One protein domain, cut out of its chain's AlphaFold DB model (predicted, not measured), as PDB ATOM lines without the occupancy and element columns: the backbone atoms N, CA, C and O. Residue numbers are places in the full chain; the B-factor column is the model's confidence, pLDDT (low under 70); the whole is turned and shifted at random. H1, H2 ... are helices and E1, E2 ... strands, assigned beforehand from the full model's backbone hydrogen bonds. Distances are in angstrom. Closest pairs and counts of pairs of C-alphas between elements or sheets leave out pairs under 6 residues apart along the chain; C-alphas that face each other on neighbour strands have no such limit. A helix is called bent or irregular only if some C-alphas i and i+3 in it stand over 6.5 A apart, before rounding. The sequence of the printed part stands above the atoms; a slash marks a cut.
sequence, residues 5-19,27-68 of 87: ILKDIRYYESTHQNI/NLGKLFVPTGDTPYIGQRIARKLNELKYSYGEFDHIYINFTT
ATOM      1  N   ILE A   5     245.774 432.779 442.601       90.00
ATOM      2  CA  ILE A   5     246.323 431.515 442.116       90.00
ATOM      3  C   ILE A   5     245.154 430.628 441.697       90.00
ATOM      4  O   ILE A   5     244.151 430.550 442.411       90.00
ATOM      5  N   LEU A   6     245.303 429.936 440.571       90.62
ATOM      6  CA  LEU A   6     244.309 428.978 440.117       90.62
ATOM      7  C   LEU A   6     244.157 427.838 441.141       90.62
ATOM      8  O   LEU A   6     245.136 427.197 441.536       90.62
ATOM      9  N   LYS A   7     242.925 427.607 441.589       89.62
ATOM     10  CA  LYS A   7     242.564 426.579 442.572       89.62
ATOM     11  C   LYS A   7     241.976 425.344 441.918       89.62
ATOM     12  O   LYS A   7     242.269 424.241 442.371       89.62
ATOM     13  N   ASP A   8     241.154 425.521 440.888       91.25
ATOM     14  CA  ASP A   8     240.383 424.415 440.328       91.25
ATOM     15  C   ASP A   8     240.027 424.631 438.852       91.25
ATOM     16  O   ASP A   8     239.873 425.762 438.381       91.25
ATOM     17  N   ILE A   9     239.868 423.517 438.139       92.88
ATOM     18  CA  ILE A   9     239.349 423.466 436.772       92.88
ATOM     19  C   ILE A   9     238.221 422.439 436.767       92.88
ATOM     20  O   ILE A   9     238.442 421.277 437.112       92.88
ATOM     21  N   ARG A  10     237.021 422.855 436.363       91.88
ATOM     22  CA  ARG A  10     235.833 421.990 436.342       91.88
ATOM     23  C   ARG A  10     235.307 421.800 434.937       91.88
ATOM     24  O   ARG A  10     235.376 422.711 434.117       91.88
ATOM     25  N   TYR A  11     234.747 420.622 434.706       92.19
ATOM     26  CA  TYR A  11     234.184 420.229 433.426       92.19
ATOM     27  C   TYR A  11     232.669 420.119 433.520       92.19
ATOM     28  O   TYR A  11     232.137 419.490 434.435       92.19
ATOM     29  N   TYR A  12     232.008 420.702 432.534       92.19
ATOM     30  CA  TYR A  12     230.568 420.693 432.351       92.19
ATOM     31  C   TYR A  12     230.243 420.413 430.890       92.19
ATOM     32  O   TYR A  12     231.124 420.403 430.026       92.19
ATOM     33  N   GLU A  13     228.962 420.229 430.610       91.75
ATOM     34  CA  GLU A  13     228.473 420.114 429.245       91.75
ATOM     35  C   GLU A  13     227.127 420.815 429.054       91.75
ATOM     36  O   GLU A  13     226.348 421.029 429.992       91.75
ATOM     37  N   SER A  14     226.850 421.166 427.801       90.31
ATOM     38  CA  SER A  14     225.599 421.804 427.408       90.31
ATOM     39  C   SER A  14     225.203 421.452 425.977       90.31
ATOM     40  O   SER A  14     225.978 421.575 425.032       90.31
ATOM     41  N   THR A  15     223.940 421.062 425.820       87.88
ATOM     42  CA  THR A  15     223.258 420.861 424.531       87.88
ATOM     43  C   THR A  15     222.505 422.109 424.079       87.88
ATOM     44  O   THR A  15     221.646 422.033 423.204       87.88
ATOM     45  N   HIS A  16     222.782 423.251 424.703       86.56
ATOM     46  CA  HIS A  16     222.186 424.547 424.401       86.56
ATOM     47  C   HIS A  16     223.287 425.601 424.395       86.56
ATOM     48  O   HIS A  16     224.324 425.426 425.042       86.56
ATOM     49  N   GLN A  17     223.059 426.690 423.666       85.62
ATOM     50  CA  GLN A  17     223.993 427.804 423.627       85.62
ATOM     51  C   GLN A  17     224.129 428.420 425.024       85.62
ATOM     52  O   GLN A  17     223.131 428.734 425.670       85.62
ATOM     53  N   ASN A  18     225.363 428.608 425.485       81.81
ATOM     54  CA  ASN A  18     225.637 429.165 426.807       81.81
ATOM     55  C   ASN A  18     225.520 430.700 426.797       81.81
ATOM     56  O   ASN A  18     226.527 431.397 426.843       81.81
ATOM     57  N   ILE A  19     224.291 431.209 426.695       82.50
ATOM     58  CA  ILE A  19     223.978 432.647 426.719       82.50
ATOM     59  C   ILE A  19     223.447 433.075 428.084       82.50
ATOM     60  O   ILE A  19     222.972 432.247 428.865       82.50
ATOM     61  N   ASN A  27     226.248 418.854 434.956       81.50
ATOM     62  CA  ASN A  27     227.155 417.716 435.080       81.50
ATOM     63  C   ASN A  27     227.330 416.970 433.747       81.50
ATOM     64  O   ASN A  27     226.399 416.882 432.948       81.50
ATOM     65  N   LEU A  28     228.517 416.387 433.573       87.62
ATOM     66  CA  LEU A  28     228.858 415.515 432.448       87.62
ATOM     67  C   LEU A  28     227.967 414.266 432.384       87.62
ATOM     68  O   LEU A  28     227.537 413.758 433.424       87.62
ATOM     69  N   GLY A  29     227.769 413.726 431.179       85.81
ATOM     70  CA  GLY A  29     227.190 412.391 430.980       85.81
ATOM     71  C   GLY A  29     226.259 412.231 429.780       85.81
ATOM     72  O   GLY A  29     225.954 411.098 429.416       85.81
ATOM     73  N   LYS A  30     225.793 413.318 429.163       86.19
ATOM     74  CA  LYS A  30     224.941 413.304 427.963       86.19
ATOM     75  C   LYS A  30     225.747 413.466 426.681       86.19
ATOM     76  O   LYS A  30     225.452 412.781 425.708       86.19
ATOM     77  N   LEU A  31     226.718 414.381 426.658       87.19
ATOM     78  CA  LEU A  31     227.573 414.630 425.490       87.19
ATOM     79  C   LEU A  31     228.915 413.923 425.627       87.19
ATOM     80  O   LEU A  31     229.404 413.320 424.674       87.19
ATOM     81  N   PHE A  32     229.499 413.993 426.817       85.19
ATOM     82  CA  PHE A  32     230.750 413.333 427.134       85.19
ATOM     83  C   PHE A  32     230.499 412.256 428.183       85.19
ATOM     84  O   PHE A  32     229.868 412.528 429.201       85.19
ATOM     85  N   VAL A  33     231.000 411.042 427.958       87.56
ATOM     86  CA  VAL A  33     230.898 409.948 428.933       87.56
ATOM     87  C   VAL A  33     232.041 410.106 429.940       87.56
ATOM     88  O   VAL A  33     233.190 409.830 429.583       87.56
ATOM     89  N   PRO A  34     231.785 410.572 431.179       86.69
ATOM     90  CA  PRO A  34     232.843 410.700 432.162       86.69
ATOM     91  C   PRO A  34     233.310 409.314 432.607       86.69
ATOM     92  O   PRO A  34     232.529 408.370 432.733       86.69
ATOM     93  N   THR A  35     234.595 409.210 432.908       88.88
ATOM     94  CA  THR A  35     235.142 408.114 433.704       88.88
ATOM     95  C   THR A  35     235.205 408.547 435.167       88.88
ATOM     96  O   THR A  35     235.066 409.732 435.485       88.88
ATOM     97  N   GLY A  36     235.475 407.606 436.076       86.69
ATOM     98  CA  GLY A  36     235.713 407.939 437.488       86.69
ATOM     99  C   GLY A  36     236.837 408.967 437.686       86.69
ATOM    100  O   GLY A  36     236.839 409.689 438.678       86.69
ATOM    101  N   ASP A  37     237.745 409.086 436.714       89.38
ATOM    102  CA  ASP A  37     238.870 410.013 436.764       89.38
ATOM    103  C   ASP A  37     238.564 411.424 436.256       89.38
ATOM    104  O   ASP A  37     239.315 412.354 436.561       89.38
ATOM    105  N   THR A  38     237.483 411.620 435.494       88.75
ATOM    106  CA  THR A  38     237.207 412.893 434.810       88.75
ATOM    107  C   THR A  38     237.211 414.114 435.745       88.75
ATOM    108  O   THR A  38     237.870 415.100 435.400       88.75
ATOM    109  N   PRO A  39     236.594 414.077 436.946       80.75
ATOM    110  CA  PRO A  39     236.659 415.201 437.884       80.75
ATOM    111  C   PRO A  39     238.084 415.518 438.368       80.75
ATOM    112  O   PRO A  39     238.415 416.675 438.623       80.75
ATOM    113  N   TYR A  40     238.953 414.509 438.473       90.56
ATOM    114  CA  TYR A  40     240.306 414.674 439.006       90.56
ATOM    115  C   TYR A  40     241.292 415.235 437.982       90.56
ATOM    116  O   TYR A  40     242.318 415.788 438.376       90.56
ATOM    117  N   ILE A  41     241.017 415.120 436.678       93.06
ATOM    118  CA  ILE A  41     241.915 415.639 435.634       93.06
ATOM    119  C   ILE A  41     242.097 417.153 435.799       93.06
ATOM    120  O   ILE A  41     243.226 417.641 435.831       93.06
ATOM    121  N   GLY A  42     240.997 417.889 435.965       93.06
ATOM    122  CA  GLY A  42     241.021 419.345 436.122       93.06
ATOM    123  C   GLY A  42     241.740 419.768 437.401       93.06
ATOM    124  O   GLY A  42     242.629 420.616 437.361       93.06
ATOM    125  N   GLN A  43     241.467 419.075 438.508       92.62
ATOM    126  CA  GLN A  43     242.145 419.294 439.788       92.62
ATOM    127  C   GLN A  43     243.657 419.041 439.706       92.62
ATOM    128  O   GLN A  43     244.447 419.810 440.252       92.62
ATOM    129  N   ARG A  44     244.091 417.982 439.007       94.94
ATOM    130  CA  ARG A  44     245.521 417.676 438.817       94.94
ATOM    131  C   ARG A  44     246.223 418.771 438.013       94.94
ATOM    132  O   ARG A  44     247.324 419.172 438.387       94.94
ATOM    133  N   ILE A  45     245.584 419.278 436.957       94.31
ATOM    134  CA  ILE A  45     246.109 420.394 436.158       94.31
ATOM    135  C   ILE A  45     246.180 421.664 437.011       94.31
ATOM    136  O   ILE A  45     247.243 422.278 437.095       94.31
ATOM    137  N   ALA A  46     245.097 422.019 437.709       93.81
ATOM    138  CA  ALA A  46     245.054 423.184 438.589       93.81
ATOM    139  C   ALA A  46     246.149 423.126 439.662       93.81
ATOM    140  O   ALA A  46     246.870 424.100 439.868       93.81
ATOM    141  N   ARG A  47     246.360 421.954 440.277       94.06
ATOM    142  CA  ARG A  47     247.441 421.735 441.244       94.06
ATOM    143  C   ARG A  47     248.819 421.991 440.637       94.06
ATOM    144  O   ARG A  47     249.636 422.654 441.269       94.06
ATOM    145  N   LYS A  48     249.089 421.506 439.422       95.56
ATOM    146  CA  LYS A  48     250.369 421.765 438.742       95.56
ATOM    147  C   LYS A  48     250.564 423.234 438.393       95.56
ATOM    148  O   LYS A  48     251.645 423.768 438.619       95.56
ATOM    149  N   LEU A  49     249.522 423.908 437.922       93.38
ATOM    150  CA  LEU A  49     249.568 425.346 437.658       93.38
ATOM    151  C   LEU A  49     249.807 426.152 438.944       93.38
ATOM    152  O   LEU A  49     250.589 427.102 438.939       93.38
ATOM    153  N   ASN A  50     249.208 425.727 440.057       92.25
ATOM    154  CA  ASN A  50     249.410 426.312 441.379       92.25
ATOM    155  C   ASN A  50     250.846 426.120 441.899       92.25
ATOM    156  O   ASN A  50     251.456 427.077 442.384       92.25
ATOM    157  N   GLU A  51     251.410 424.914 441.761       94.00
ATOM    158  CA  GLU A  51     252.816 424.619 442.091       94.00
ATOM    159  C   GLU A  51     253.767 425.558 441.329       94.00
ATOM    160  O   GLU A  51     254.714 426.084 441.911       94.00
ATOM    161  N   LEU A  52     253.448 425.844 440.064       93.31
ATOM    162  CA  LEU A  52     254.188 426.754 439.185       93.31
ATOM    163  C   LEU A  52     253.826 428.242 439.364       93.31
ATOM    164  O   LEU A  52     254.355 429.087 438.648       93.31
ATOM    165  N   LYS A  53     252.946 428.578 440.318       89.69
ATOM    166  CA  LYS A  53     252.498 429.950 440.625       89.69
ATOM    167  C   LYS A  53     251.852 430.690 439.447       89.69
ATOM    168  O   LYS A  53     251.877 431.920 439.405       89.69
ATOM    169  N   TYR A  54     251.210 429.965 438.529       89.25
ATOM    170  CA  TYR A  54     250.393 430.587 437.490       89.25
ATOM    171  C   TYR A  54     249.126 431.221 438.082       89.25
ATOM    172  O   TYR A  54     248.489 430.679 438.991       89.25
ATOM    173  N   SER A  55     248.751 432.370 437.525       87.31
ATOM    174  CA  SER A  55     247.514 433.086 437.839       87.31
ATOM    175  C   SER A  55     246.838 433.527 436.547       87.31
ATOM    176  O   SER A  55     247.520 433.785 435.554       87.31
ATOM    177  N   TYR A  56     245.510 433.617 436.568       81.81
ATOM    178  CA  TYR A  56     244.703 434.118 435.451       81.81
ATOM    179  C   TYR A  56     244.082 435.484 435.793       81.81
ATOM    180  O   TYR A  56     242.939 435.783 435.464       81.81
ATOM    181  N   GLY A  57     244.830 436.309 436.532       84.62
ATOM    182  CA  GLY A  57     244.333 437.577 437.057       84.62
ATOM    183  C   GLY A  57     243.399 437.367 438.248       84.62
ATOM    184  O   GLY A  57     243.813 436.833 439.274       84.62
ATOM    185  N   GLU A  58     242.149 437.811 438.130       85.69
ATOM    186  CA  GLU A  58     241.225 437.933 439.269       85.69
ATOM    187  C   GLU A  58     240.428 436.657 439.577       85.69
ATOM    188  O   GLU A  58     239.799 436.561 440.634       85.69
ATOM    189  N   PHE A  59     240.482 435.659 438.694       85.69
ATOM    190  CA  PHE A  59     239.750 434.401 438.831       85.69
ATOM    191  C   PHE A  59     240.637 433.297 439.414       85.69
ATOM    192  O   PHE A  59     241.808 433.168 439.060       85.69
ATOM    193  N   ASP A  60     240.070 432.465 440.288       88.38
ATOM    194  CA  ASP A  60     240.738 431.287 440.857       88.38
ATOM    195  C   ASP A  60     240.098 429.953 440.446       88.38
ATOM    196  O   ASP A  60     240.619 428.895 440.797       88.38
ATOM    197  N   HIS A  61     239.016 429.978 439.670       89.50
ATOM    198  CA  HIS A  61     238.363 428.793 439.117       89.50
ATOM    199  C   HIS A  61     238.167 428.967 437.613       89.50
ATOM    200  O   HIS A  61     237.783 430.044 437.159       89.50
ATOM    201  N   ILE A  62     238.392 427.899 436.849       90.50
ATOM    202  CA  ILE A  62     238.084 427.844 435.415       90.50
ATOM    203  C   ILE A  62     237.009 426.788 435.190       90.50
ATOM    204  O   ILE A  62     237.148 425.647 435.635       90.50
ATOM    205  N   TYR A  63     235.953 427.150 434.470       91.00
ATOM    206  CA  TYR A  63     234.906 426.221 434.058       91.00
ATOM    207  C   TYR A  63     235.008 425.985 432.554       91.00
ATOM    208  O   TYR A  63     234.945 426.920 431.762       91.00
ATOM    209  N   ILE A  64     235.178 424.724 432.171       91.88
ATOM    210  CA  ILE A  64     235.241 424.275 430.785       91.88
ATOM    211  C   ILE A  64     233.909 423.611 430.464       91.88
ATOM    212  O   ILE A  64     233.511 422.650 431.119       91.88
ATOM    213  N   ASN A  65     233.223 424.137 429.458       92.38
ATOM    214  CA  ASN A  65     231.929 423.645 429.016       92.38
ATOM    215  C   ASN A  65     232.069 423.006 427.632       92.38
ATOM    216  O   ASN A  65     232.351 423.702 426.658       92.38
ATOM    217  N   PHE A  66     231.852 421.697 427.541       91.12
ATOM    218  CA  PHE A  66     231.777 420.996 426.265       91.12
ATOM    219  C   PHE A  66     230.397 421.210 425.640       91.12
ATOM    220  O   PHE A  66     229.369 420.954 426.268       91.12
ATOM    221  N   THR A  67     230.358 421.695 424.402       91.06
ATOM    222  CA  THR A  67     229.107 422.100 423.757       91.06
ATOM    223  C   THR A  67     229.088 421.756 422.276       91.06
ATOM    224  O   THR A  67     230.128 421.696 421.627       91.06
ATOM    225  N   THR A  68     227.887 421.553 421.736       91.44
ATOM    226  CA  THR A  68     227.645 421.314 420.305       91.44
ATOM    227  C   THR A  68     227.429 422.605 419.506       91.44
ATOM    228  O   THR A  68     227.085 422.535 418.331       91.44
TER     229      THR A  68
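What this domain is: This is residues 5 to 19 and 27 to 68 of the 87 residues of an uncharacterized protein of Chelonobacter oris (UniProt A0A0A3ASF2). Two parallel strands, E1 and E2, make a small ribbon, and the single helix H1 lies alongside E1, on the side away from E2, in a flat arrangement. H1 lies beside the first part of E1 and extends past its beginning, while the unnamed residues 27 to 37 lead into the helix from the other end. The printed part has 57 residues, with E1, H1 and E2 in that order along the chain; the sheet's order is E1, E2, parallel. The class is mixed, helices and strands, with under half of the printed residues in named elements. The whole is only just loose, close to compact, with a radius of gyration of the C-alphas of 12.7 A, and its C-alphas span 34 by 29 by 12 A.

Where its parts are: E1 is residues 8 to 14, 19.8 A from first to last C-alpha, beginning at C-alpha 8 at (240.383, 424.415, 440.328). E2 is residues 61 to 67, 19.1 A long, and ends at C-alpha 67 at (229.107, 422.100, 423.757). H1 is residues 38 to 51, 20.8 A long, beginning at C-alpha 38 at (237.207, 412.893, 434.810). H1 is neither bent nor irregular, but only just: C-alphas 39 and 42 are 6.3 A apart.

How they stand to each other: E1 and E2 are parallel neighbours, with 23 degrees between their N-to-C directions. Among the C-alphas that face each other are those of Asp 8 and His 61, 5.0 A apart, and those of Glu 13 and Phe 66, 4.5 A apart. N 12 and O 64, at 2.8 A, and N 64 and O 10, at 2.8 A, are within hydrogen-bond range. E1 and H1 have 13 pairs of C-alphas within 8 A, and their closest C-alphas are those of Ile 9 and Gly 42, 4.5 A apart. Their centres are 12.3 A apart. H1 and E2 are near each other, with 5 pairs of C-alphas within 10 A but no pair within 8 A. In H1, 8 of 10 O i to N i+4 pairs are within hydrogen-bond range.

The domain as a whole: The two C-alphas farthest apart are those of His 16 and Glu 51, 35.4 A, and the outline is flat. Residues 20 to 26 are not printed, and C-alphas 19 and 27 are 17.4 A apart across this cut, which lies in the link from E1 to H1. The link from H1 to E2, with 9 residues between them, is short. The mean pLDDT of the printed part is 89.4, and no printed residue is under 70.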